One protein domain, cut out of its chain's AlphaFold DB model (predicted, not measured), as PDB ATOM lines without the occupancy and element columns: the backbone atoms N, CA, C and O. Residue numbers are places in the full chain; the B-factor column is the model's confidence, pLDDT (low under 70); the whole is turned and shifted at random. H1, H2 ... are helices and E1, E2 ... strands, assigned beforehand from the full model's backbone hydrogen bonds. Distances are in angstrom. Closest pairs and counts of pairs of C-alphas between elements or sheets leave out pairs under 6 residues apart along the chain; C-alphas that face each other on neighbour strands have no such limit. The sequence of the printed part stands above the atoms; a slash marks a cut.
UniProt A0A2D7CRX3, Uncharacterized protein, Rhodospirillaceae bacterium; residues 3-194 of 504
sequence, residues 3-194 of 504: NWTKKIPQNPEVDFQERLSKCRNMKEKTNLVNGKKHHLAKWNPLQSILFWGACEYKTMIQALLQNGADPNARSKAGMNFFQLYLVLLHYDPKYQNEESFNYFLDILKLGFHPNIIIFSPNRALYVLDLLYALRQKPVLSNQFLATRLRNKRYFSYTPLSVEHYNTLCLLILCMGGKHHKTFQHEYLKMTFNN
ATOM      1  N   ASN A   3     206.768 190.620 268.011       59.47
ATOM      2  CA  ASN A   3     206.409 189.274 268.457       59.47
ATOM      3  C   ASN A   3     207.607 188.321 268.500       59.47
ATOM      4  O   ASN A   3     207.667 187.521 269.421       59.47
ATOM      5  N   TRP A   4     208.601 188.462 267.615       63.44
ATOM      6  CA  TRP A   4     209.816 187.634 267.640       63.44
ATOM      7  C   TRP A   4     210.631 187.841 268.924       63.44
ATOM      8  O   TRP A   4     211.220 186.907 269.458       63.44
ATOM      9  N   THR A   5     210.604 189.051 269.488       55.34
ATOM     10  CA  THR A   5     211.254 189.331 270.780       55.34
ATOM     11  C   THR A   5     210.464 188.824 271.993       55.34
ATOM     12  O   THR A   5     210.982 188.855 273.106       55.34
ATOM     13  N   LYS A   6     209.209 188.388 271.801       59.41
ATOM     14  CA  LYS A   6     208.294 187.940 272.868       59.41
ATOM     15  C   LYS A   6     208.001 186.434 272.815       59.41
ATOM     16  O   LYS A   6     207.801 185.834 273.864       59.41
ATOM     17  N   LYS A   7     207.953 185.829 271.624       66.75
ATOM     18  CA  LYS A   7     207.677 184.404 271.394       66.75
ATOM     19  C   LYS A   7     208.323 183.953 270.081       66.75
ATOM     20  O   LYS A   7     208.197 184.635 269.065       66.75
ATOM     21  N   ILE A   8     208.985 182.798 270.108       69.25
ATOM     22  CA  ILE A   8     209.522 182.152 268.904       69.25
ATOM     23  C   ILE A   8     208.324 181.677 268.057       69.25
ATOM     24  O   ILE A   8     207.460 180.982 268.602       69.25
ATOM     25  N   PRO A   9     208.202 182.077 266.777       74.38
ATOM     26  CA  PRO A   9     207.189 181.519 265.880       74.38
ATOM     27  C   PRO A   9     207.339 179.996 265.762       74.38
ATOM     28  O   PRO A   9     208.454 179.492 265.837       74.38
ATOM     29  N   GLN A  10     206.243 179.262 265.539       75.19
ATOM     30  CA  GLN A  10     206.319 177.808 265.306       75.19
ATOM     31  C   GLN A  10     207.154 177.469 264.063       75.19
ATOM     32  O   GLN A  10     207.911 176.507 264.086       75.19
ATOM     33  N   ASN A  11     207.046 178.283 263.008       82.00
ATOM     34  CA  ASN A  11     207.908 178.213 261.834       82.00
ATOM     35  C   ASN A  11     208.412 179.629 261.479       82.00
ATOM     36  O   ASN A  11     207.703 180.385 260.807       82.00
ATOM     37  N   PRO A  12     209.591 180.042 261.990       80.31
ATOM     38  CA  PRO A  12     210.102 181.404 261.806       80.31
ATOM     39  C   PRO A  12     210.428 181.759 260.356       80.31
ATOM     40  O   PRO A  12     210.311 182.924 259.981       80.31
ATOM     41  N   GLU A  13     210.811 180.769 259.551       81.62
ATOM     42  CA  GLU A  13     211.135 180.962 258.141       81.62
ATOM     43  C   GLU A  13     209.873 181.258 257.327       81.62
ATOM     44  O   GLU A  13     209.823 182.259 256.613       81.62
ATOM     45  N   VAL A  14     208.807 180.478 257.530       84.88
ATOM     46  CA  VAL A  14     207.504 180.730 256.893       84.88
ATOM     47  C   VAL A  14     206.926 182.083 257.324       84.88
ATOM     48  O   VAL A  14     206.535 182.874 256.467       84.88
ATOM     49  N   ASP A  15     206.953 182.416 258.623       84.50
ATOM     50  CA  ASP A  15     206.491 183.732 259.108       84.50
ATOM     51  C   ASP A  15     207.304 184.888 258.496       84.50
ATOM     52  O   ASP A  15     206.754 185.955 258.211       84.50
ATOM     53  N   PHE A  16     208.605 184.702 258.256       85.19
ATOM     54  CA  PHE A  16     209.428 185.704 257.585       85.19
ATOM     55  C   PHE A  16     209.092 185.850 256.102       85.19
ATOM     56  O   PHE A  16     208.924 186.981 255.641       85.19
ATOM     57  N   GLN A  17     208.939 184.742 255.374       85.62
ATOM     58  CA  GLN A  17     208.573 184.763 253.956       85.62
ATOM     59  C   GLN A  17     207.194 185.395 253.731       85.62
ATOM     60  O   GLN A  17     207.035 186.243 252.853       85.62
ATOM     61  N   GLU A  18     206.211 185.094 254.583       87.00
ATOM     62  CA  GLU A  18     204.894 185.742 254.539       87.00
ATOM     63  C   GLU A  18     204.947 187.254 254.797       87.00
ATOM     64  O   GLU A  18     204.110 188.016 254.309       87.00
ATOM     65  N   ARG A  19     205.894 187.722 255.614       85.06
ATOM     66  CA  ARG A  19     206.086 189.160 255.862       85.06
ATOM     67  C   ARG A  19     206.834 189.826 254.715       85.06
ATOM     68  O   ARG A  19     206.514 190.966 254.379       85.06
ATOM     69  N   LEU A  20     207.803 189.131 254.122       85.81
ATOM     70  CA  LEU A  20     208.511 189.584 252.930       85.81
ATOM     71  C   LEU A  20     207.550 189.755 251.752       85.81
ATOM     72  O   LEU A  20     207.585 190.803 251.111       85.81
ATOM     73  N   SER A  21     206.649 188.796 251.515       87.00
ATOM     74  CA  SER A  21     205.678 188.855 250.411       87.00
ATOM     75  C   SER A  21     204.673 190.007 250.539       87.00
ATOM     76  O   SER A  21     204.144 190.486 249.541       87.00
ATOM     77  N   LYS A  22     204.446 190.506 251.760       87.69
ATOM     78  CA  LYS A  22     203.581 191.665 252.043       87.69
ATOM     79  C   LYS A  22     204.280 193.021 251.856       87.69
ATOM     80  O   LYS A  22     203.614 194.053 251.962       87.69
ATOM     81  N   CYS A  23     205.594 193.055 251.613       86.44
ATOM     82  CA  CYS A  23     206.333 194.302 251.393       86.44
ATOM     83  C   CYS A  23     206.031 194.874 250.004       86.44
ATOM     84  O   CYS A  23     206.225 194.205 248.995       86.44
ATOM     85  N   ARG A  24     205.615 196.142 249.937       87.00
ATOM     86  CA  ARG A  24     205.193 196.779 248.676       87.00
ATOM     87  C   ARG A  24     206.350 197.351 247.861       87.00
ATOM     88  O   ARG A  24     206.179 197.676 246.694       87.00
ATOM     89  N   ASN A  25     207.507 197.562 248.485       84.69
ATOM     90  CA  ASN A  25     208.678 198.159 247.846       84.69
ATOM     91  C   ASN A  25     209.983 197.751 248.545       84.69
ATOM     92  O   ASN A  25     209.986 197.270 249.683       84.69
ATOM     93  N   MET A  26     211.112 198.008 247.878       80.94
ATOM     94  CA  MET A  26     212.446 197.700 248.406       80.94
ATOM     95  C   MET A  26     212.737 198.399 249.735       80.94
ATOM     96  O   MET A  26     213.329 197.796 250.622       80.94
ATOM     97  N   LYS A  27     212.255 199.631 249.936       78.50
ATOM     98  CA  LYS A  27     212.423 200.355 251.206       78.50
ATOM     99  C   LYS A  27     211.729 199.627 252.361       78.50
ATOM    100  O   LYS A  27     212.276 199.554 253.458       78.50
ATOM    101  N   GLU A  28     210.534 199.083 252.153       81.12
ATOM    102  CA  GLU A  28     209.826 198.260 253.137       81.12
ATOM    103  C   GLU A  28     210.549 196.954 253.424       81.12
ATOM    104  O   GLU A  28     210.735 196.636 254.598       81.12
ATOM    105  N   LYS A  29     211.041 196.277 252.383       80.56
ATOM    106  CA  LYS A  29     211.871 195.078 252.522       80.56
ATOM    107  C   LYS A  29     213.122 195.365 253.358       80.56
ATOM    108  O   LYS A  29     213.320 194.742 254.396       80.56
ATOM    109  N   THR A  30     213.910 196.382 253.005       77.31
ATOM    110  CA  THR A  30     215.103 196.791 253.766       77.31
ATOM    111  C   THR A  30     214.761 197.149 255.212       77.31
ATOM    112  O   THR A  30     215.510 196.812 256.128       77.31
ATOM    113  N   ASN A  31     213.629 197.817 255.441       76.50
ATOM    114  CA  ASN A  31     213.189 198.184 256.784       76.50
ATOM    115  C   ASN A  31     212.739 196.982 257.620       76.50
ATOM    116  O   ASN A  31     212.991 196.978 258.824       76.50
ATOM    117  N   LEU A  32     212.078 195.996 257.009       80.75
ATOM    118  CA  LEU A  32     211.681 194.745 257.653       80.75
ATOM    119  C   LEU A  32     212.923 193.953 258.065       80.75
ATOM    120  O   LEU A  32     213.058 193.591 259.231       80.75
ATOM    121  N   VAL A  33     213.842 193.754 257.119       78.25
ATOM    122  CA  VAL A  33     215.030 192.912 257.273       78.25
ATOM    123  C   VAL A  33     216.055 193.523 258.245       78.25
ATOM    124  O   VAL A  33     216.678 192.804 259.021       78.25
ATOM    125  N   ASN A  34     216.174 194.855 258.291       74.56
ATOM    126  CA  ASN A  34     217.088 195.554 259.208       74.56
ATOM    127  C   ASN A  34     216.415 196.103 260.476       74.56
ATOM    128  O   ASN A  34     217.077 196.669 261.342       74.56
ATOM    129  N   GLY A  35     215.092 195.979 260.598       68.94
ATOM    130  CA  GLY A  35     214.331 196.486 261.743       68.94
ATOM    131  C   GLY A  35     214.186 198.017 261.823       68.94
ATOM    132  O   GLY A  35     213.793 198.524 262.872       68.94
ATOM    133  N   LYS A  36     214.455 198.769 260.741       62.34
ATOM    134  CA  LYS A  36     214.487 200.252 260.725       62.34
ATOM    135  C   LYS A  36     213.118 200.937 260.910       62.34
ATOM    136  O   LYS A  36     213.079 202.047 261.428       62.34
ATOM    137  N   LYS A  37     211.991 200.301 260.540       50.94
ATOM    138  CA  LYS A  37     210.623 200.869 260.718       50.94
ATOM    139  C   LYS A  37     210.012 200.624 262.104       50.94
ATOM    140  O   LYS A  37     208.940 201.144 262.401       50.94
ATOM    141  N   HIS A  38     210.657 199.841 262.965       49.00
ATOM    142  CA  HIS A  38     210.133 199.590 264.302       49.00
ATOM    143  C   HIS A  38     210.761 200.576 265.280       49.00
ATOM    144  O   HIS A  38     211.802 200.301 265.872       49.00
ATOM    145  N   HIS A  39     210.077 201.695 265.526       43.59
ATOM    146  CA  HIS A  39     210.403 202.658 266.587       43.59
ATOM    147  C   HIS A  39     210.476 202.037 268.004       43.59
ATOM    148  O   HIS A  39     210.701 202.760 268.971       43.59
ATOM    149  N   LEU A  40     210.361 200.712 268.160       42.03
ATOM    150  CA  LEU A  40     210.202 199.996 269.426       42.03
ATOM    151  C   LEU A  40     211.034 198.697 269.557       42.03
ATOM    152  O   LEU A  40     211.152 198.181 270.668       42.03
ATOM    153  N   ALA A  41     211.675 198.172 268.501       52.09
ATOM    154  CA  ALA A  41     212.430 196.917 268.620       52.09
ATOM    155  C   ALA A  41     213.822 197.144 269.248       52.09
ATOM    156  O   ALA A  41     214.638 197.919 268.750       52.09
ATOM    157  N   LYS A  42     214.090 196.463 270.371       64.44
ATOM    158  CA  LYS A  42     215.368 196.538 271.107       64.44
ATOM    159  C   LYS A  42     216.523 195.849 270.372       64.44
ATOM    160  O   LYS A  42     217.664 196.256 270.564       64.44
ATOM    161  N   TRP A  43     216.197 194.867 269.530       73.00
ATOM    162  CA  TRP A  43     217.092 194.029 268.728       73.00
ATOM    163  C   TRP A  43     216.590 193.985 267.280       73.00
ATOM    164  O   TRP A  43     215.380 194.066 267.053       73.00
ATOM    165  N   ASN A  44     217.495 193.866 266.306       78.19
ATOM    166  CA  ASN A  44     217.113 193.670 264.902       78.19
ATOM    167  C   ASN A  44     216.731 192.185 264.635       78.19
ATOM    168  O   ASN A  44     216.919 191.341 265.523       78.19
ATOM    169  N   PRO A  45     216.148 191.842 263.466       80.94
ATOM    170  CA  PRO A  45     215.753 190.464 263.147       80.94
ATOM    171  C   PRO A  45     216.893 189.451 263.295       80.94
ATOM    172  O   PRO A  45     216.718 188.430 263.958       80.94
ATOM    173  N   LEU A  46     218.072 189.782 262.764       81.12
ATOM    174  CA  LEU A  46     219.257 188.928 262.789       81.12
ATOM    175  C   LEU A  46     219.704 188.634 264.236       81.12
ATOM    176  O   LEU A  46     219.912 187.490 264.621       81.12
ATOM    177  N   GLN A  47     219.751 189.659 265.089       81.00
ATOM    178  CA  GLN A  47     220.082 189.540 266.514       81.00
ATOM    179  C   GLN A  47     219.027 188.788 267.324       81.00
ATOM    180  O   GLN A  47     219.360 188.125 268.302       81.00
ATOM    181  N   SER A  48     217.754 188.896 266.943       81.75
ATOM    182  CA  SER A  48     216.667 188.208 267.644       81.75
ATOM    183  C   SER A  48     216.815 186.690 267.539       81.75
ATOM    184  O   SER A  48     216.582 185.986 268.521       81.75
ATOM    185  N   ILE A  49     217.288 186.201 266.390       82.75
ATOM    186  CA  ILE A  49     217.525 184.774 266.151       82.75
ATOM    187  C   ILE A  49     218.643 184.223 267.039       82.75
ATOM    188  O   ILE A  49     218.524 183.100 267.521       82.75
ATOM    189  N   LEU A  50     219.671 185.015 267.368       81.94
ATOM    190  CA  LEU A  50     220.715 184.576 268.304       81.94
ATOM    191  C   LEU A  50     220.150 184.234 269.690       81.94
ATOM    192  O   LEU A  50     220.623 183.331 270.389       81.94
ATOM    193  N   PHE A  51     219.075 184.891 270.114       77.31
ATOM    194  CA  PHE A  51     218.429 184.486 271.356       77.31
ATOM    195  C   PHE A  51     217.672 183.182 271.221       77.31
ATOM    196  O   PHE A  51     217.504 182.502 272.221       77.31
ATOM    197  N   TRP A  52     217.258 182.765 270.037       79.25
ATOM    198  CA  TRP A  52     216.606 181.473 269.854       79.25
ATOM    199  C   TRP A  52     217.664 180.380 269.824       79.25
ATOM    200  O   TRP A  52     217.683 179.555 270.734       79.25
ATOM    201  N   GLY A  53     218.652 180.539 268.948       79.25
ATOM    202  CA  GLY A  53     219.810 179.670 268.783       79.25
ATOM    203  C   GLY A  53     220.390 179.866 267.382       79.25
ATOM    204  O   GLY A  53     219.645 180.034 266.423       79.25
ATOM    205  N   ALA A  54     221.707 179.987 267.242       76.00
ATOM    206  CA  ALA A  54     222.273 180.276 265.926       76.00
ATOM    207  C   ALA A  54     222.345 179.015 265.055       76.00
ATOM    208  O   ALA A  54     222.100 179.095 263.852       76.00
ATOM    209  N   CYS A  55     222.625 177.858 265.664       79.25
ATOM    210  CA  CYS A  55     222.785 176.594 264.951       79.25
ATOM    211  C   CYS A  55     221.457 175.944 264.556       79.25
ATOM    212  O   CYS A  55     221.371 175.286 263.527       79.25
ATOM    213  N   GLU A  56     220.400 176.154 265.328       82.25
ATOM    214  CA  GLU A  56     219.075 175.609 265.032       82.25
ATOM    215  C   GLU A  56     218.355 176.418 263.944       82.25
ATOM    216  O   GLU A  56     217.436 175.926 263.297       82.25
ATOM    217  N   TYR A  57     218.785 177.663 263.723       85.00
ATOM    218  CA  TYR A  57     218.143 178.609 262.811       85.00
ATOM    219  C   TYR A  57     219.115 179.124 261.731       85.00
ATOM    220  O   TYR A  57     218.995 180.266 261.278       85.00
ATOM    221  N   LYS A  58     220.074 178.286 261.291       83.44
ATOM    222  CA  LYS A  58     221.071 178.642 260.253       83.44
ATOM    223  C   LYS A  58     220.411 179.079 258.945       83.44
ATOM    224  O   LYS A  58     220.760 180.133 258.417       83.44
ATOM    225  N   THR A  59     219.417 178.322 258.469       84.19
ATOM    226  CA  THR A  59     218.670 178.627 257.230       84.19
ATOM    227  C   THR A  59     218.029 180.005 257.297       84.19
ATOM    228  O   THR A  59     218.089 180.788 256.355       84.19
ATOM    229  N   MET A  60     217.503 180.355 258.466       84.75
ATOM    230  CA  MET A  60     216.846 181.625 258.702       84.75
ATOM    231  C   MET A  60     217.830 182.808 258.751       84.75
ATOM    232  O   MET A  60     217.539 183.885 258.227       84.75
ATOM    233  N   ILE A  61     219.012 182.614 259.349       83.81
ATOM    234  CA  ILE A  61     220.106 183.601 259.311       83.81
ATOM    235  C   ILE A  61     220.542 183.833 257.859       83.81
ATOM    236  O   ILE A  61     220.629 184.983 257.428       83.81
ATOM    237  N   GLN A  62     220.747 182.761 257.090       82.75
ATOM    238  CA  GLN A  62     221.104 182.840 255.671       82.75
ATOM    239  C   GLN A  62     220.020 183.548 254.851       82.75
ATOM    240  O   GLN A  62     220.336 184.462 254.092       82.75
ATOM    241  N   ALA A  63     218.746 183.206 255.055       83.19
ATOM    242  CA  ALA A  63     217.622 183.836 254.372       83.19
ATOM    243  C   ALA A  63     217.545 185.345 254.658       83.19
ATOM    244  O   ALA A  63     217.290 186.136 253.748       83.19
ATOM    245  N   LEU A  64     217.793 185.777 255.899       82.62
ATOM    246  CA  LEU A  64     217.855 187.200 256.241       82.62
ATOM    247  C   LEU A  64     219.005 187.913 255.526       82.62
ATOM    248  O   LEU A  64     218.786 188.981 254.953       82.62
ATOM    249  N   LEU A  65     220.205 187.328 255.536       80.88
ATOM    250  CA  LEU A  65     221.383 187.893 254.872       80.88
ATOM    251  C   LEU A  65     221.172 188.003 253.355       80.88
ATOM    252  O   LEU A  65     221.349 189.083 252.796       80.88
ATOM    253  N   GLN A  66     220.669 186.946 252.708       82.38
ATOM    254  CA  GLN A  66     220.317 186.940 251.280       82.38
ATOM    255  C   GLN A  66     219.269 188.003 250.919       82.38
ATOM    256  O   GLN A  66     219.247 188.518 249.803       82.38
ATOM    257  N   ASN A  67     218.403 188.367 251.867       76.75
ATOM    258  CA  ASN A  67     217.393 189.406 251.682       76.75
ATOM    259  C   ASN A  67     217.866 190.818 252.078       76.75
ATOM    260  O   ASN A  67     217.047 191.743 252.089       76.75
ATOM    261  N   GLY A  68     219.162 191.008 252.356       77.44
ATOM    262  CA  GLY A  68     219.773 192.312 252.624       77.44
ATOM    263  C   GLY A  68     219.795 192.714 254.101       77.44
ATOM    264  O   GLY A  68     219.711 193.908 254.416       77.44
ATOM    265  N   ALA A  69     219.853 191.738 255.014       78.44
ATOM    266  CA  ALA A  69     220.155 192.011 256.415       78.44
ATOM    267  C   ALA A  69     221.599 192.465 256.528       78.44
ATOM    268  O   ALA A  69     222.509 191.767 256.098       78.44
ATOM    269  N   ASP A  70     221.789 193.631 257.126       74.50
ATOM    270  CA  ASP A  70     223.093 194.183 257.416       74.50
ATOM    271  C   ASP A  70     223.587 193.601 258.755       74.50
ATOM    272  O   ASP A  70     223.069 193.973 259.819       74.50
ATOM    273  N   PRO A  71     224.582 192.694 258.748       72.69
ATOM    274  CA  PRO A  71     225.150 192.130 259.972       72.69
ATOM    275  C   PRO A  71     225.817 193.181 260.870       72.69
ATOM    276  O   PRO A  71     225.962 192.981 262.085       72.69
ATOM    277  N   ASN A  72     226.204 194.312 260.281       71.44
ATOM    278  CA  ASN A  72     226.862 195.427 260.943       71.44
ATOM    279  C   ASN A  72     225.851 196.423 261.531       71.44
ATOM    280  O   ASN A  72     226.227 197.263 262.360       71.44
ATOM    281  N   ALA A  73     224.565 196.302 261.174       70.19
ATOM    282  CA  ALA A  73     223.511 197.151 261.700       70.19
ATOM    283  C   ALA A  73     223.392 196.993 263.216       70.19
ATOM    284  O   ALA A  73     223.233 195.898 263.767       70.19
ATOM    285  N   ARG A  74     223.417 198.133 263.903       70.50
ATOM    286  CA  ARG A  74     223.266 198.189 265.354       70.50
ATOM    287  C   ARG A  74     221.805 198.315 265.718       70.50
ATOM    288  O   ARG A  74     221.061 199.087 265.114       70.50
ATOM    289  N   SER A  75     221.403 197.594 266.751       69.88
ATOM    290  CA  SER A  75     220.099 197.821 267.362       69.88
ATOM    291  C   SER A  75     220.148 198.949 268.385       69.88
ATOM    292  O   SER A  75     221.207 199.480 268.721       69.88
ATOM    293  N   LYS A  76     218.990 199.265 268.973       66.38
ATOM    294  CA  LYS A  76     218.887 200.160 270.136       66.38
ATOM    295  C   LYS A  76     219.677 199.669 271.355       66.38
ATOM    296  O   LYS A  76     219.827 200.402 272.332       66.38
ATOM    297  N   ALA A  77     220.147 198.421 271.350       62.09
ATOM    298  CA  ALA A  77     221.074 197.922 272.354       62.09
ATOM    299  C   ALA A  77     222.529 198.346 272.148       62.09
ATOM    300  O   ALA A  77     223.341 198.101 273.034       62.09
ATOM    301  N   GLY A  78     222.850 199.007 271.035       65.62
ATOM    302  CA  GLY A  78     224.192 199.506 270.740       65.62
ATOM    303  C   GLY A  78     225.156 198.435 270.229       65.62
ATOM    304  O   GLY A  78     226.259 198.779 269.817       65.62
ATOM    305  N   MET A  79     224.731 197.168 270.210       71.31
ATOM    306  CA  MET A  79     225.481 196.048 269.643       71.31
ATOM    307  C   MET A  79     225.011 195.749 268.220       71.31
ATOM    308  O   MET A  79     223.834 195.958 267.899       71.31
ATOM    309  N   ASN A  80     225.911 195.232 267.388       74.06
ATOM    310  CA  ASN A  80     225.588 194.566 266.122       74.06
ATOM    311  C   ASN A  80     225.406 193.046 266.336       74.06
ATOM    312  O   ASN A  80     225.357 192.572 267.476       74.06
ATOM    313  N   PHE A  81     225.231 192.278 265.261       77.88
ATOM    314  CA  PHE A  81     225.043 190.827 265.355       77.88
ATOM    315  C   PHE A  81     226.272 190.111 265.928       77.88
ATOM    316  O   PHE A  81     226.153 189.319 266.861       77.88
ATOM    317  N   PHE A  82     227.457 190.454 265.426       78.75
ATOM    318  CA  PHE A  82     228.715 189.815 265.801       78.75
ATOM    319  C   PHE A  82     229.088 190.025 267.275       78.75
ATOM    320  O   PHE A  82     229.420 189.081 267.988       78.75
ATOM    321  N   GLN A  83     228.958 191.255 267.772       76.88
ATOM    322  CA  GLN A  83     229.219 191.604 269.170       76.88
ATOM    323  C   GLN A  83     228.266 190.876 270.118       76.88
ATOM    324  O   GLN A  83     228.682 190.404 271.175       76.88
ATOM    325  N   LEU A  84     226.990 190.767 269.738       79.56
ATOM    326  CA  LEU A  84     226.018 190.021 270.525       79.56
ATOM    327  C   LEU A  84     226.371 188.531 270.574       79.56
ATOM    328  O   LEU A  84     226.273 187.923 271.637       79.56
ATOM    329  N   TYR A  85     226.815 187.955 269.458       84.12
ATOM    330  CA  TYR A  85     227.267 186.568 269.430       84.12
ATOM    331  C   TYR A  85     228.456 186.338 270.366       84.12
ATOM    332  O   TYR A  85     228.417 185.415 271.171       84.12
ATOM    333  N   LEU A  86     229.478 187.206 270.328       82.88
ATOM    334  CA  LEU A  86     230.638 187.110 271.225       82.88
ATOM    335  C   LEU A  86     230.231 187.137 272.698       82.88
ATOM    336  O   LEU A  86     230.769 186.384 273.504       82.88
ATOM    337  N   VAL A  87     229.262 187.983 273.052       81.81
ATOM    338  CA  VAL A  87     228.694 188.004 274.401       81.81
ATOM    339  C   VAL A  87     228.006 186.675 274.713       81.81
ATOM    340  O   VAL A  87     228.282 186.078 275.746       81.81
ATOM    341  N   LEU A  88     227.131 186.186 273.835       82.75
ATOM    342  CA  LEU A  88     226.395 184.941 274.069       82.75
ATOM    343  C   LEU A  88     227.316 183.724 274.183       82.75
ATOM    344  O   LEU A  88     227.065 182.864 275.017       82.75
ATOM    345  N   LEU A  89     228.422 183.709 273.446       86.25
ATOM    346  CA  LEU A  89     229.453 182.681 273.533       86.25
ATOM    347  C   LEU A  89     230.038 182.539 274.955       86.25
ATOM    348  O   LEU A  89     230.346 181.434 275.389       86.25
ATOM    349  N   HIS A  90     230.129 183.638 275.711       85.38
ATOM    350  CA  HIS A  90     230.650 183.638 277.086       85.38
ATOM    351  C   HIS A  90     229.566 183.447 278.157       85.38
ATOM    352  O   HIS A  90     229.900 183.174 279.303       85.38
ATOM    353  N   TYR A  91     228.283 183.622 277.828       82.25
ATOM    354  CA  TYR A  91     227.210 183.712 278.832       82.25
ATOM    355  C   TYR A  91     226.068 182.703 278.661       82.25
ATOM    356  O   TYR A  91     225.281 182.521 279.592       82.25
ATOM    357  N   ASP A  92     225.923 182.090 277.487       82.94
ATOM    358  CA  ASP A  92     224.850 181.145 277.180       82.94
ATOM    359  C   ASP A  92     225.469 179.782 276.801       82.94
ATOM    360  O   ASP A  92     226.086 179.664 275.737       82.94
ATOM    361  N   PRO A  93     225.321 178.748 277.655       80.62
ATOM    362  CA  PRO A  93     225.938 177.433 277.462       80.62
ATOM    363  C   PRO A  93     225.639 176.779 276.111       80.62
ATOM    364  O   PRO A  93     226.448 176.001 275.614       80.62
ATOM    365  N   LYS A  94     224.512 177.122 275.470       81.81
ATOM    366  CA  LYS A  94     224.164 176.579 274.149       81.81
ATOM    367  C   LYS A  94     225.157 176.974 273.049       81.81
ATOM    368  O   LYS A  94     225.181 176.332 272.010       81.81
ATOM    369  N   TYR A  95     225.947 178.026 273.271       83.31
ATOM    370  CA  TYR A  95     226.992 178.476 272.355       83.31
ATOM    371  C   TYR A  95     228.375 177.913 272.689       83.31
ATOM    372  O   TYR A  95     229.298 178.081 271.901       83.31
ATOM    373  N   GLN A  96     228.533 177.240 273.830       80.25
ATOM    374  CA  GLN A  96     229.821 176.752 274.337       80.25
ATOM    375  C   GLN A  96     230.175 175.347 273.823       80.25
ATOM    376  O   GLN A  96     230.932 174.622 274.462       80.25
ATOM    377  N   ASN A  97     229.626 174.949 272.674       83.56
ATOM    378  CA  ASN A  97     229.964 173.701 271.994       83.56
ATOM    379  C   ASN A  97     230.722 173.972 270.688       83.56
ATOM    380  O   ASN A  97     230.657 175.061 270.116       83.56
ATOM    381  N   GLU A  98     231.430 172.948 270.221       84.00
ATOM    382  CA  GLU A  98     232.264 173.003 269.020       84.00
ATOM    383  C   GLU A  98     231.453 173.320 267.756       84.00
ATOM    384  O   GLU A  98     231.894 174.101 266.918       84.00
ATOM    385  N   GLU A  99     230.223 172.806 267.644       85.06
ATOM    386  CA  GLU A  99     229.348 173.098 266.504       85.06
ATOM    387  C   GLU A  99     229.022 174.598 266.406       85.06
ATOM    388  O   GLU A  99     229.101 175.199 265.334       85.06
ATOM    389  N   SER A 100     228.697 175.219 267.539       81.62
ATOM    390  CA  SER A 100     228.418 176.653 267.638       81.62
ATOM    391  C   SER A 100     229.664 177.489 267.398       81.62
ATOM    392  O   SER A 100     229.578 178.563 266.803       81.62
ATOM    393  N   PHE A 101     230.825 177.009 267.835       83.94
ATOM    394  CA  PHE A 101     232.090 177.667 267.549       83.94
ATOM    395  C   PHE A 101     232.408 177.632 266.047       83.94
ATOM    396  O   PHE A 101     232.648 178.678 265.452       83.94
ATOM    397  N   ASN A 102     232.304 176.472 265.400       83.69
ATOM    398  CA  ASN A 102     232.554 176.327 263.964       83.69
ATOM    399  C   ASN A 102     231.556 177.123 263.122       83.69
ATOM    400  O   ASN A 102     231.951 177.854 262.213       83.69
ATOM    401  N   TYR A 103     230.270 177.086 263.482       81.50
ATOM    402  CA  TYR A 103     229.259 177.895 262.806       81.50
ATOM    403  C   TYR A 103     229.542 179.399 262.925       81.50
ATOM    404  O   TYR A 103     229.277 180.166 261.998       81.50
ATOM    405  N   PHE A 104     230.131 179.834 264.038       78.19
ATOM    406  CA  PHE A 104     230.561 181.215 264.196       78.19
ATOM    407  C   PHE A 104     231.705 181.596 263.252       78.19
ATOM    408  O   PHE A 104     231.666 182.677 262.665       78.19
ATOM    409  N   LEU A 105     232.690 180.708 263.072       79.25
ATOM    410  CA  LEU A 105     233.775 180.910 262.105       79.25
ATOM    411  C   LEU A 105     233.228 181.030 260.675       79.25
ATOM    412  O   LEU A 105     233.719 181.845 259.895       79.25
ATOM    413  N   ASP A 106     232.190 180.265 260.338       77.81
ATOM    414  CA  ASP A 106     231.565 180.310 259.015       77.81
ATOM    415  C   ASP A 106     230.726 181.564 258.793       77.81
ATOM    416  O   ASP A 106     230.817 182.185 257.734       77.81
ATOM    417  N   ILE A 107     229.961 181.990 259.801       70.94
ATOM    418  CA  ILE A 107     229.243 183.267 259.766       70.94
ATOM    419  C   ILE A 107     230.213 184.409 259.475       70.94
ATOM    420  O   ILE A 107     229.904 185.276 258.666       70.94
ATOM    421  N   LEU A 108     231.391 184.416 260.099       67.69
ATOM    422  CA  LEU A 108     232.355 185.506 259.956       67.69
ATOM    423  C   LEU A 108     232.848 185.719 258.521       67.69
ATOM    424  O   LEU A 108     233.154 186.852 258.148       67.69
ATOM    425  N   LYS A 109     232.812 184.677 257.686       65.50
ATOM    426  CA  LYS A 109     233.144 184.753 256.255       65.50
ATOM    427  C   LYS A 109     232.088 185.506 255.426       65.50
ATOM    428  O   LYS A 109     232.358 185.862 254.286       65.50
ATOM    429  N   LEU A 110     230.905 185.797 255.977       62.75
ATOM    430  CA  LEU A 110     229.770 186.415 255.267       62.75
ATOM    431  C   LEU A 110     229.830 187.959 255.195       62.75
ATOM    432  O   LEU A 110     228.790 188.614 255.140       62.75
ATOM    433  N   GLY A 111     231.026 188.561 255.202       55.12
ATOM    434  CA  GLY A 111     231.198 190.013 255.007       55.12
ATOM    435  C   GLY A 111     231.023 190.868 256.272       55.12
ATOM    436  O   GLY A 111     230.550 192.006 256.212       55.12
ATOM    437  N   PHE A 112     231.388 190.329 257.437       63.91
ATOM    438  CA  PHE A 112     231.409 191.081 258.693       63.91
ATOM    439  C   PHE A 112     232.561 192.083 258.726       63.91
ATOM    440  O   PHE A 112     233.689 191.749 258.381       63.91
ATOM    441  N   HIS A 113     232.303 193.299 259.217       61.06
ATOM    442  CA  HIS A 113     233.357 194.295 259.394       61.06
ATOM    443  C   HIS A 113     233.840 194.291 260.859       61.06
ATOM    444  O   HIS A 113     233.112 194.748 261.748       61.06
ATOM    445  N   PRO A 114     235.052 193.802 261.177       56.22
ATOM    446  CA  PRO A 114     235.499 193.641 262.566       56.22
ATOM    447  C   PRO A 114     235.835 194.965 263.268       56.22
ATOM    448  O   PRO A 114     235.974 195.003 264.490       56.22
ATOM    449  N   ASN A 115     235.909 196.083 262.538       53.31
ATOM    450  CA  ASN A 115     236.253 197.397 263.101       53.31
ATOM    451  C   ASN A 115     235.087 198.122 263.788       53.31
ATOM    452  O   ASN A 115     235.135 199.334 264.003       53.31
ATOM    453  N   ILE A 116     234.006 197.416 264.119       53.41
ATOM    454  CA  ILE A 116     232.803 198.051 264.656       53.41
ATOM    455  C   ILE A 116     232.984 198.372 266.138       53.41
ATOM    456  O   ILE A 116     233.090 197.497 266.993       53.41
ATOM    457  N   ILE A 117     232.957 199.674 266.409       50.75
ATOM    458  CA  ILE A 117     233.093 200.299 267.722       50.75
ATOM    459  C   ILE A 117     231.844 200.075 268.591       50.75
ATOM    460  O   ILE A 117     230.770 200.542 268.236       50.75
ATOM    461  N   ILE A 118     231.948 199.466 269.765       48.19
ATOM    462  CA  ILE A 118     230.904 199.521 270.801       48.19
ATOM    463  C   ILE A 118     230.927 200.914 271.420       48.19
ATOM    464  O   ILE A 118     231.977 201.343 271.884       48.19
ATOM    465  N   PHE A 119     229.786 201.600 271.477       43.88
ATOM    466  CA  PHE A 119     229.649 202.799 272.304       43.88
ATOM    467  C   PHE A 119     229.128 202.391 273.685       43.88
ATOM    468  O   PHE A 119     227.936 202.155 273.872       43.88
ATOM    469  N   SER A 120     230.031 202.296 274.659       40.53
ATOM    470  CA  SER A 120     229.683 202.593 276.051       40.53
ATOM    471  C   SER A 120     229.447 204.108 276.153       40.53
ATOM    472  O   SER A 120     230.082 204.830 275.378       40.53
ATOM    473  N   PRO A 121     228.606 204.624 277.077       38.34
ATOM    474  CA  PRO A 121     228.341 206.061 277.213       38.34
ATOM    475  C   PRO A 121     229.598 206.944 277.182       38.34
ATOM    476  O   PRO A 121     229.519 208.079 276.732       38.34
ATOM    477  N   ASN A 122     230.756 206.395 277.578       38.28
ATOM    478  CA  ASN A 122     232.022 207.119 277.648       38.28
ATOM    479  C   ASN A 122     233.189 206.485 276.856       38.28
ATOM    480  O   ASN A 122     234.302 207.001 276.951       38.28
ATOM    481  N   ARG A 123     233.013 205.360 276.133       46.44
ATOM    482  CA  ARG A 123     234.124 204.699 275.401       46.44
ATOM    483  C   ARG A 123     233.682 203.948 274.148       46.44
ATOM    484  O   ARG A 123     232.765 203.131 274.198       46.44
ATOM    485  N   ALA A 124     234.423 204.184 273.071       50.50
ATOM    486  CA  ALA A 124     234.498 203.333 271.893       50.50
ATOM    487  C   ALA A 124     235.316 202.069 272.226       50.50
ATOM    488  O   ALA A 124     236.420 202.225 272.731       50.50
ATOM    489  N   LEU A 125     234.840 200.851 271.954       58.88
ATOM    490  CA  LEU A 125     235.645 199.615 272.058       58.88
ATOM    491  C   LEU A 125     235.620 198.856 270.733       58.88
ATOM    492  O   LEU A 125     234.540 198.658 270.181       58.88
ATOM    493  N   TYR A 126     236.766 198.406 270.232       71.38
ATOM    494  CA  TYR A 126     236.793 197.509 269.080       71.38
ATOM    495  C   TYR A 126     236.381 196.087 269.480       71.38
ATOM    496  O   TYR A 126     236.315 195.739 270.661       71.38
ATOM    497  N   VAL A 127     236.102 195.237 268.489       73.94
ATOM    498  CA  VAL A 127     235.703 193.841 268.730       73.94
ATOM    499  C   VAL A 127     236.801 193.063 269.470       73.94
ATOM    500  O   VAL A 127     236.483 192.317 270.394       73.94
ATOM    501  N   LEU A 128     238.081 193.278 269.143       75.81
ATOM    502  CA  LEU A 128     239.191 192.663 269.884       75.81
ATOM    503  C   LEU A 128     239.212 193.093 271.356       75.81
ATOM    504  O   LEU A 128     239.407 192.256 272.234       75.81
ATOM    505  N   ASP A 129     238.935 194.369 271.640       74.06
ATOM    506  CA  ASP A 129     238.868 194.868 273.018       74.06
ATOM    507  C   ASP A 129     237.698 194.234 273.787       74.06
ATOM    508  O   ASP A 129     237.825 193.927 274.973       74.06
ATOM    509  N   LEU A 130     236.560 194.015 273.115       76.19
ATOM    510  CA  LEU A 130     235.421 193.299 273.692       76.19
ATOM    511  C   LEU A 130     235.794 191.851 274.017       76.19
ATOM    512  O   LEU A 130     235.532 191.408 275.131       76.19
ATOM    513  N   LEU A 131     236.393 191.126 273.069       80.62
ATOM    514  CA  LEU A 131     236.801 189.734 273.262       80.62
ATOM    515  C   LEU A 131     237.788 189.607 274.430       80.62
ATOM    516  O   LEU A 131     237.634 188.737 275.285       80.62
ATOM    517  N   TYR A 132     238.750 190.522 274.520       78.81
ATOM    518  CA  TYR A 132     239.674 190.584 275.646       78.81
ATOM    519  C   TYR A 132     238.972 190.816 276.976       78.81
ATOM    520  O   TYR A 132     239.200 190.088 277.942       78.81
ATOM    521  N   ALA A 133     238.104 191.827 277.030       75.88
ATOM    522  CA  ALA A 133     237.381 192.165 278.242       75.88
ATOM    523  C   ALA A 133     236.517 190.982 278.707       75.88
ATOM    524  O   ALA A 133     236.526 190.668 279.897       75.88
ATOM    525  N   LEU A 134     235.846 190.307 277.765       78.31
ATOM    526  CA  LEU A 134     235.032 189.114 277.998       78.31
ATOM    527  C   LEU A 134     235.837 187.895 278.448       78.31
ATOM    528  O   LEU A 134     235.258 187.040 279.093       78.31
ATOM    529  N   ARG A 135     237.137 187.795 278.146       80.69
ATOM    530  CA  ARG A 135     237.992 186.723 278.683       80.69
ATOM    531  C   ARG A 135     238.390 186.977 280.134       80.69
ATOM    532  O   ARG A 135     238.472 186.040 280.923       80.69
ATOM    533  N   GLN A 136     238.693 188.230 280.469       74.19
ATOM    534  CA  GLN A 136     239.270 188.586 281.769       74.19
ATOM    535  C   GLN A 136     238.241 188.555 282.896       74.19
ATOM    536  O   GLN A 136     238.553 188.170 284.021       74.19
ATOM    537  N   LYS A 137     237.020 189.015 282.623       72.19
ATOM    538  CA  LYS A 137     235.976 189.151 283.639       72.19
ATOM    539  C   LYS A 137     234.593 189.244 283.004       72.19
ATOM    540  O   LYS A 137     234.479 189.659 281.851       72.19
ATOM    541  N   PRO A 138     233.521 188.980 283.766       70.06
ATOM    542  CA  PRO A 138     232.177 189.310 283.320       70.06
ATOM    543  C   PRO A 138     232.056 190.826 283.094       70.06
ATOM    544  O   PRO A 138     232.078 191.623 284.033       70.06
ATOM    545  N   VAL A 139     231.948 191.233 281.828       65.50
ATOM    546  CA  VAL A 139     231.834 192.647 281.419       65.50
ATOM    547  C   VAL A 139     230.401 193.155 281.563       65.50
ATOM    548  O   VAL A 139     230.172 194.337 281.818       65.50
ATOM    549  N   LEU A 140     229.423 192.264 281.398       68.00
ATOM    550  CA  LEU A 140     227.999 192.574 281.472       68.00
ATOM    551  C   LEU A 140     227.397 191.938 282.721       68.00
ATOM    552  O   LEU A 140     227.669 190.778 283.037       68.00
ATOM    553  N   SER A 141     226.550 192.690 283.425       62.16
ATOM    554  CA  SER A 141     225.823 192.139 284.564       62.16
ATOM    555  C   SER A 141     224.757 191.148 284.090       62.16
ATOM    556  O   SER A 141     224.092 191.359 283.071       62.16
ATOM    557  N   ASN A 142     224.519 190.094 284.875       58.53
ATOM    558  CA  ASN A 142     223.417 189.159 284.623       58.53
ATOM    559  C   ASN A 142     222.064 189.883 284.577       58.53
ATOM    560  O   ASN A 142     221.168 189.468 283.853       58.53
ATOM    561  N   GLN A 143     221.931 191.011 285.281       54.38
ATOM    562  CA  GLN A 143     220.750 191.866 285.233       54.38
ATOM    563  C   GLN A 143     220.625 192.628 283.904       54.38
ATOM    564  O   GLN A 143     219.512 192.752 283.396       54.38
ATOM    565  N   PHE A 144     221.727 193.098 283.302       63.78
ATOM    566  CA  PHE A 144     221.732 193.677 281.951       63.78
ATOM    567  C   PHE A 144     221.270 192.642 280.921       63.78
ATOM    568  O   PHE A 144     220.396 192.938 280.106       63.78
ATOM    569  N   LEU A 145     221.782 191.412 281.006       61.66
ATOM    570  CA  LEU A 145     221.344 190.306 280.156       61.66
ATOM    571  C   LEU A 145     219.869 189.961 280.439       61.66
ATOM    572  O   LEU A 145     219.040 190.030 279.542       61.66
ATOM    573  N   ALA A 146     219.457 189.751 281.685       56.44
ATOM    574  CA  ALA A 146     218.072 189.406 282.021       56.44
ATOM    575  C   ALA A 146     217.040 190.484 281.605       56.44
ATOM    576  O   ALA A 146     216.020 190.171 280.987       56.44
ATOM    577  N   THR A 147     217.307 191.771 281.868       55.88
ATOM    578  CA  THR A 147     216.392 192.885 281.525       55.88
ATOM    579  C   THR A 147     216.396 193.250 280.038       55.88
ATOM    580  O   THR A 147     215.408 193.790 279.521       55.88
ATOM    581  N   ARG A 148     217.486 192.981 279.302       54.59
ATOM    582  CA  ARG A 148     217.534 193.183 277.844       54.59
ATOM    583  C   ARG A 148     217.062 191.975 277.039       54.59
ATOM    584  O   ARG A 148     216.632 192.194 275.905       54.59
ATOM    585  N   LEU A 149     217.070 190.775 277.619       55.66
ATOM    586  CA  LEU A 149     216.824 189.517 276.908       55.66
ATOM    587  C   LEU A 149     215.470 188.856 277.201       55.66
ATOM    588  O   LEU A 149     215.151 187.879 276.533       55.66
ATOM    589  N   ARG A 150     214.654 189.400 278.127       49.88
ATOM    590  CA  ARG A 150     213.232 189.034 278.382       49.88
ATOM    591  C   ARG A 150     212.927 187.525 278.439       49.88
ATOM    592  O   ARG A 150     211.787 187.119 278.254       49.88
ATOM    593  N   ASN A 151     213.916 186.701 278.749       51.03
ATOM    594  CA  ASN A 151     213.767 185.263 278.879       51.03
ATOM    595  C   ASN A 151     214.214 184.870 280.280       51.03
ATOM    596  O   ASN A 151     215.264 185.316 280.737       51.03
ATOM    597  N   LYS A 152     213.439 184.003 280.944       50.91
ATOM    598  CA  LYS A 152     213.793 183.328 282.207       50.91
ATOM    599  C   LYS A 152     214.953 182.328 282.015       50.91
ATOM    600  O   LYS A 152     214.933 181.236 282.567       50.91
ATOM    601  N   ARG A 153     215.911 182.641 281.142       58.66
ATOM    602  CA  ARG A 153     217.081 181.810 280.880       58.66
ATOM    603  C   ARG A 153     218.159 182.157 281.890       58.66
ATOM    604  O   ARG A 153     218.409 183.333 282.155       58.66
ATOM    605  N   TYR A 154     218.773 181.123 282.443       61.72
ATOM    606  CA  TYR A 154     219.926 181.257 283.313       61.72
ATOM    607  C   TYR A 154     221.145 181.540 282.436       61.72
ATOM    608  O   TYR A 154     221.577 180.681 281.676       61.72
ATOM    609  N   PHE A 155     221.649 182.771 282.505       71.00
ATOM    610  CA  PHE A 155     222.933 183.133 281.916       71.00
ATOM    611  C   PHE A 155     224.015 182.925 282.972       71.00
ATOM    612  O   PHE A 155     223.901 183.444 284.087       71.00
ATOM    613  N   SER A 156     225.054 182.176 282.620       76.00
ATOM    614  CA  SER A 156     226.221 181.930 283.464       76.00
ATOM    615  C   SER A 156     227.467 182.271 282.672       76.00
ATOM    616  O   SER A 156     227.656 181.774 281.565       76.00
ATOM    617  N   TYR A 157     228.307 183.130 283.241       84.12
ATOM    618  CA  TYR A 157     229.570 183.482 282.619       84.12
ATOM    619  C   TYR A 157     230.545 182.304 282.696       84.12
ATOM    620  O   TYR A 157     230.868 181.847 283.795       84.12
ATOM    621  N   THR A 158     231.052 181.882 281.542       85.38
ATOM    622  CA  THR A 158     232.149 180.922 281.413       85.38
ATOM    623  C   THR A 158     233.176 181.503 280.440       85.38
ATOM    624  O   THR A 158     232.808 181.868 279.318       85.38
ATOM    625  N   PRO A 159     234.460 181.614 280.824       84.06
ATOM    626  CA  PRO A 159     235.497 182.033 279.892       84.06
ATOM    627  C   PRO A 159     235.707 180.969 278.807       84.06
ATOM    628  O   PRO A 159     235.572 179.771 279.055       84.06
ATOM    629  N   LEU A 160     236.081 181.413 277.608       84.19
ATOM    630  CA  LEU A 160     236.482 180.515 276.527       84.19
ATOM    631  C   LEU A 160     237.755 179.734 276.872       84.19
ATOM    632  O   LEU A 160     238.625 180.230 277.596       84.19
ATOM    633  N   SER A 161     237.897 178.543 276.277       84.56
ATOM    634  CA  SER A 161     239.175 177.830 276.277       84.56
ATOM    635  C   SER A 161     240.260 178.698 275.634       84.56
ATOM    636  O   SER A 161     239.984 179.549 274.781       84.56
ATOM    637  N   VAL A 162     241.512 178.485 276.048       81.44
ATOM    638  CA  VAL A 162     242.655 179.228 275.500       81.44
ATOM    639  C   VAL A 162     242.709 179.068 273.981       81.44
ATOM    640  O   VAL A 162     242.870 180.055 273.276       81.44
ATOM    641  N   GLU A 163     242.497 177.858 273.476       80.12
ATOM    642  CA  GLU A 163     242.487 177.555 272.045       80.12
ATOM    643  C   GLU A 163     241.389 178.309 271.286       80.12
ATOM    644  O   GLU A 163     241.700 179.057 270.362       80.12
ATOM    645  N   HIS A 164     240.127 178.222 271.722       83.44
ATOM    646  CA  HIS A 164     239.022 178.938 271.077       83.44
ATOM    647  C   HIS A 164     239.235 180.451 271.096       83.44
ATOM    648  O   HIS A 164     239.028 181.125 270.088       83.44
ATOM    649  N   TYR A 165     239.696 181.002 272.220       83.69
ATOM    650  CA  TYR A 165     240.030 182.420 272.299       83.69
ATOM    651  C   TYR A 165     241.136 182.806 271.307       83.69
ATOM    652  O   TYR A 165     241.037 183.846 270.654       83.69
ATOM    653  N   ASN A 166     242.183 181.983 271.193       79.25
ATOM    654  CA  ASN A 166     243.303 182.236 270.293       79.25
ATOM    655  C   ASN A 166     242.849 182.225 268.829       79.25
ATOM    656  O   ASN A 166     243.148 183.158 268.083       79.25
ATOM    657  N   THR A 167     242.057 181.223 268.446       81.50
ATOM    658  CA  THR A 167     241.468 181.093 267.109       81.50
ATOM    659  C   THR A 167     240.583 182.289 266.757       81.50
ATOM    660  O   THR A 167     240.660 182.807 265.645       81.50
ATOM    661  N   LEU A 168     239.792 182.802 267.707       81.12
ATOM    662  CA  LEU A 168     238.980 184.003 267.480       81.12
ATOM    663  C   LEU A 168     239.817 185.270 267.341       81.12
ATOM    664  O   LEU A 168     239.518 186.093 266.477       81.12
ATOM    665  N   CYS A 169     240.853 185.437 268.164       78.94
ATOM    666  CA  CYS A 169     241.779 186.558 268.019       78.94
ATOM    667  C   CYS A 169     242.408 186.558 266.624       78.94
ATOM    668  O   CYS A 169     242.363 187.578 265.940       78.94
ATOM    669  N   LEU A 170     242.930 185.406 266.193       76.31
ATOM    670  CA  LEU A 170     243.504 185.206 264.865       76.31
ATOM    671  C   LEU A 170     242.515 185.563 263.761       76.31
ATOM    672  O   LEU A 170     242.831 186.380 262.905       76.31
ATOM    673  N   LEU A 171     241.302 185.016 263.813       77.19
ATOM    674  CA  LEU A 171     240.285 185.279 262.801       77.19
ATOM    675  C   LEU A 171     239.909 186.763 262.730       77.19
ATOM    676  O   LEU A 171     239.853 187.333 261.643       77.19
ATOM    677  N   ILE A 172     239.681 187.411 263.878       75.75
ATOM    678  CA  ILE A 172     239.351 188.841 263.925       75.75
ATOM    679  C   ILE A 172     240.493 189.680 263.342       75.75
ATOM    680  O   ILE A 172     240.222 190.647 262.633       75.75
ATOM    681  N   LEU A 173     241.749 189.303 263.589       73.12
ATOM    682  CA  LEU A 173     242.916 189.965 263.005       73.12
ATOM    683  C   LEU A 173     243.022 189.734 261.495       73.12
ATOM    684  O   LEU A 173     243.253 190.696 260.767       73.12
ATOM    685  N   CYS A 174     242.796 188.509 261.015       72.06
ATOM    686  CA  CYS A 174     242.773 188.185 259.584       72.06
ATOM    687  C   CYS A 174     241.702 188.977 258.823       72.06
ATOM    688  O   CYS A 174     241.910 189.362 257.679       72.06
ATOM    689  N   MET A 175     240.568 189.265 259.464       69.75
ATOM    690  CA  MET A 175     239.514 190.110 258.890       69.75
ATOM    691  C   MET A 175     239.803 191.614 259.004       69.75
ATOM    692  O   MET A 175     238.978 192.430 258.592       69.75
ATOM    693  N   GLY A 176     240.926 192.005 259.608       67.38
ATOM    694  CA  GLY A 176     241.307 193.404 259.734       67.38
ATOM    695  C   GLY A 176     240.799 194.125 260.985       67.38
ATOM    696  O   GLY A 176     240.580 195.338 260.983       67.38
ATOM    697  N   GLY A 177     240.549 193.387 262.065       67.75
ATOM    698  CA  GLY A 177     240.087 193.943 263.331       67.75
ATOM    699  C   GLY A 177     241.137 194.811 264.023       67.75
ATOM    700  O   GLY A 177     242.272 194.398 264.250       67.75
ATOM    701  N   LYS A 178     240.732 196.019 264.415       68.12
ATOM    702  CA  LYS A 178     241.528 196.955 265.223       68.12
ATOM    703  C   LYS A 178     241.347 196.709 266.727       68.12
ATOM    704  O   LYS A 178     240.421 196.022 267.154       68.12
ATOM    705  N   HIS A 179     242.236 197.286 267.534       66.38
ATOM    706  CA  HIS A 179     242.188 197.284 269.001       66.38
ATOM    707  C   HIS A 179     242.665 198.639 269.548       66.38
ATOM    708  O   HIS A 179     243.314 199.415 268.841       66.38
ATOM    709  N   HIS A 180     242.367 198.945 270.813       63.34
ATOM    710  CA  HIS A 180     242.901 200.144 271.468       63.34
ATOM    711  C   HIS A 180     244.361 199.968 271.895       63.34
ATOM    712  O   HIS A 180     244.806 198.864 272.202       63.34
ATOM    713  N   LYS A 181     245.112 201.078 271.987       52.72
ATOM    714  CA  LYS A 181     246.536 201.097 272.397       52.72
ATOM    715  C   LYS A 181     246.801 200.473 273.777       52.72
ATOM    716  O   LYS A 181     247.925 200.084 274.065       52.72
ATOM    717  N   THR A 182     245.783 200.397 274.634       48.66
ATOM    718  CA  THR A 182     245.851 199.785 275.972       48.66
ATOM    719  C   THR A 182     245.730 198.261 275.960       48.66
ATOM    720  O   THR A 182     245.958 197.636 276.993       48.66
ATOM    721  N   PHE A 183     245.360 197.652 274.830       52.78
ATOM    722  CA  PHE A 183     245.437 196.208 274.642       52.78
ATOM    723  C   PHE A 183     246.923 195.834 274.566       52.78
ATOM    724  O   PHE A 183     247.611 196.184 273.606       52.78
ATOM    725  N   GLN A 184     247.449 195.231 275.637       50.44
ATOM    726  CA  GLN A 184     248.877 194.954 275.753       50.44
ATOM    727  C   GLN A 184     249.350 194.066 274.596       50.44
ATOM    728  O   GLN A 184     248.862 192.959 274.374       50.44
ATOM    729  N   HIS A 185     250.346 194.591 273.885       46.72
ATOM    730  CA  HIS A 185     251.006 194.057 272.694       46.72
ATOM    731  C   HIS A 185     251.515 192.610 272.788       46.72
ATOM    732  O   HIS A 185     251.910 192.064 271.759       46.72
ATOM    733  N   GLU A 186     251.571 191.997 273.974       46.66
ATOM    734  CA  GLU A 186     252.132 190.654 274.164       46.66
ATOM    735  C   GLU A 186     251.429 189.608 273.312       46.66
ATOM    736  O   GLU A 186     252.093 188.782 272.695       46.66
ATOM    737  N   TYR A 187     250.104 189.681 273.205       46.12
ATOM    738  CA  TYR A 187     249.357 188.653 272.498       46.12
ATOM    739  C   TYR A 187     249.608 188.700 270.982       46.12
ATOM    740  O   TYR A 187     249.918 187.678 270.381       46.12
ATOM    741  N   LEU A 188     249.603 189.901 270.391       44.75
ATOM    742  CA  LEU A 188     249.973 190.124 268.988       44.75
ATOM    743  C   LEU A 188     251.442 189.777 268.719       44.75
ATOM    744  O   LEU A 188     251.744 189.144 267.713       44.75
ATOM    745  N   LYS A 189     252.356 190.125 269.638       43.88
ATOM    746  CA  LYS A 189     253.769 189.714 269.560       43.88
ATOM    747  C   LYS A 189     253.919 188.188 269.580       43.88
ATOM    748  O   LYS A 189     254.743 187.654 268.842       43.88
ATOM    749  N   MET A 190     253.123 187.477 270.382       42.62
ATOM    750  CA  MET A 190     253.143 186.011 270.442       42.62
ATOM    751  C   MET A 190     252.567 185.355 269.187       42.62
ATOM    752  O   MET A 190     253.069 184.306 268.797       42.62
ATOM    753  N   THR A 191     251.559 185.950 268.546       46.31
ATOM    754  CA  THR A 191     250.955 185.403 267.322       46.31
ATOM    755  C   THR A 191     251.942 185.372 266.151       46.31
ATOM    756  O   THR A 191     251.956 184.409 265.393       46.31
ATOM    757  N   PHE A 192     252.809 186.385 266.029       44.53
ATOM    758  CA  PHE A 192     253.780 186.475 264.930       44.53
ATOM    759  C   PHE A 192     255.119 185.788 265.217       44.53
ATOM    760  O   PHE A 192     255.769 185.310 264.294       44.53
ATOM    761  N   ASN A 193     255.510 185.670 266.488       48.12
ATOM    762  CA  ASN A 193     256.682 184.879 266.872       48.12
ATOM    763  C   ASN A 193     256.413 183.364 266.870       48.12
ATOM    764  O   ASN A 193     257.360 182.595 266.985       48.12
ATOM    765  N   ASN A 194     255.146 182.944 266.771       59.41
ATOM    766  CA  ASN A 194     254.732 181.539 266.771       59.41
ATOM    767  C   ASN A 194     253.718 181.247 265.646       59.41
ATOM    768  O   ASN A 194     252.675 180.639 265.893       59.41
TER     769      ASN A 194
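Overview. This is residues 3 to 194 of the 504 residues of an uncharacterized protein of Rhodospirillaceae bacterium (UniProt A0A2D7CRX3). The chain is wound in stacked turns of helices, which form two rows side by side along the longest axis: H1, H4, H6 and H9 run one way in one row, and H2, H3, H5 and H7 run roughly opposite to them in the other. H8 sits off the rows near the end of H3, H10 lies beyond H9 at one end of the stack, and a small hairpin of E1 and E2 comes between H6 and H7 along the chain. The printed part has 192 residues, with ten named helices and two named strands in the order H1 H2 H3 H4 H5 H6 E1 E2 H7 H8 H9 H10, and the class is mostly helix. The two-strand sheet, in the order E1 - E2, is antiparallel. The whole is compact, with a radius of gyration of the C-alphas of 17.0 A, yet elongated, with spans of 55 by 35 by 34 A.

Along the chain. H1 is residues 12 to 21, 14.3 A long, and begins with C-alpha 12 at (210.102, 181.404, 261.806). H2 is residues 26 to 34, H3 residues 45 to 52 and H4 residues 58 to 66. H5, residues 81 to 91, and H6, residues 98 to 108, are each 15.4 A long; C-alpha 81 is at (225.043, 190.827, 265.355). E1, residues 118 to 120, and E2, residues 123 to 125, have three residues each. H7 is residues 127 to 136, 14.5 A long, and H8 is residues 142 to 149. H9, residues 162 to 174, is the longest helix at 18.3 A. H10 is residues 186 to 193 and ends with C-alpha 193 at (256.682, 184.879, 266.872).

Arrangement. H1 and H2 are close but not clearly touching, with the closest C-alphas, of Leu 20 and Lys 29, 6.5 A apart. H1 and H4 only just touch, with 3 pairs of C-alphas within 8 A, and only at their ends; Glu 13 and Met 60 have the closest C-alphas, 5.8 A apart. H2 and H3 only just touch, also with 3 pairs, the closest C-alphas being those of Val 33 and Pro 45 at 6.4 A. H3 is the hub, touching H2, H4 and H5. H3 and H4 form a helical hairpin at a shallow tilt of 8 degrees, with the C-alphas of Leu 46 and Ile 61 closest at 6.4 A. H3 and H5 run the same way at 14 degrees, with Gln 47 and Phe 81 closest, their C-alphas 5.3 A apart. H4 and H6 are apart, while H5 and H6 are near each other. H5 and H7 touch and run the same way at a shallow tilt of 7 degrees; the closest C-alphas, of Gln 83 and Val 127, are 6.9 A apart. H7 and H9 touch and run opposite ways at 13 degrees, with the C-alphas of Leu 128 and Cys 169 closest at 6.9 A. H6 and H9 are close but not clearly touching, with Leu 105 and Leu 171 closest, their C-alphas 7.9 A apart. H8 is close to H3 but not clearly touching it, with the C-alphas of Phe 51 and Leu 149 closest at 7.7 A. H10 is close to H9 but not clearly touching it, about perpendicular at 76 degrees, with the C-alphas of Leu 170 and Thr 191 closest at 7.8 A. In the hairpin of E1 and E2, N 118 and O 125 are 2.7 A apart and N 120 and O 123 are 2.9 A apart, both within hydrogen-bond range. Every O i to N i+4 pair is within hydrogen-bond range in H1, H2, H4, H6, H7, H8, H9 and H10; in H5 it is 6 of 7, and in H3 1 of 4, beside 5 of 5 O i to N i+3 pairs.

Size, cuts and confidence. The two C-alphas farthest apart, those of Arg 24 and Asn 193, are 55.9 A apart. The printed part has no cut. The links H4 to H5, H8 to H9 and H9 to H10 are long, with 14, 12 and 11 residues. The mean pLDDT of the printed part is 70.9, and 72 residues are under 70, among them 108 to 125, 139 to 154 and 175 to 194.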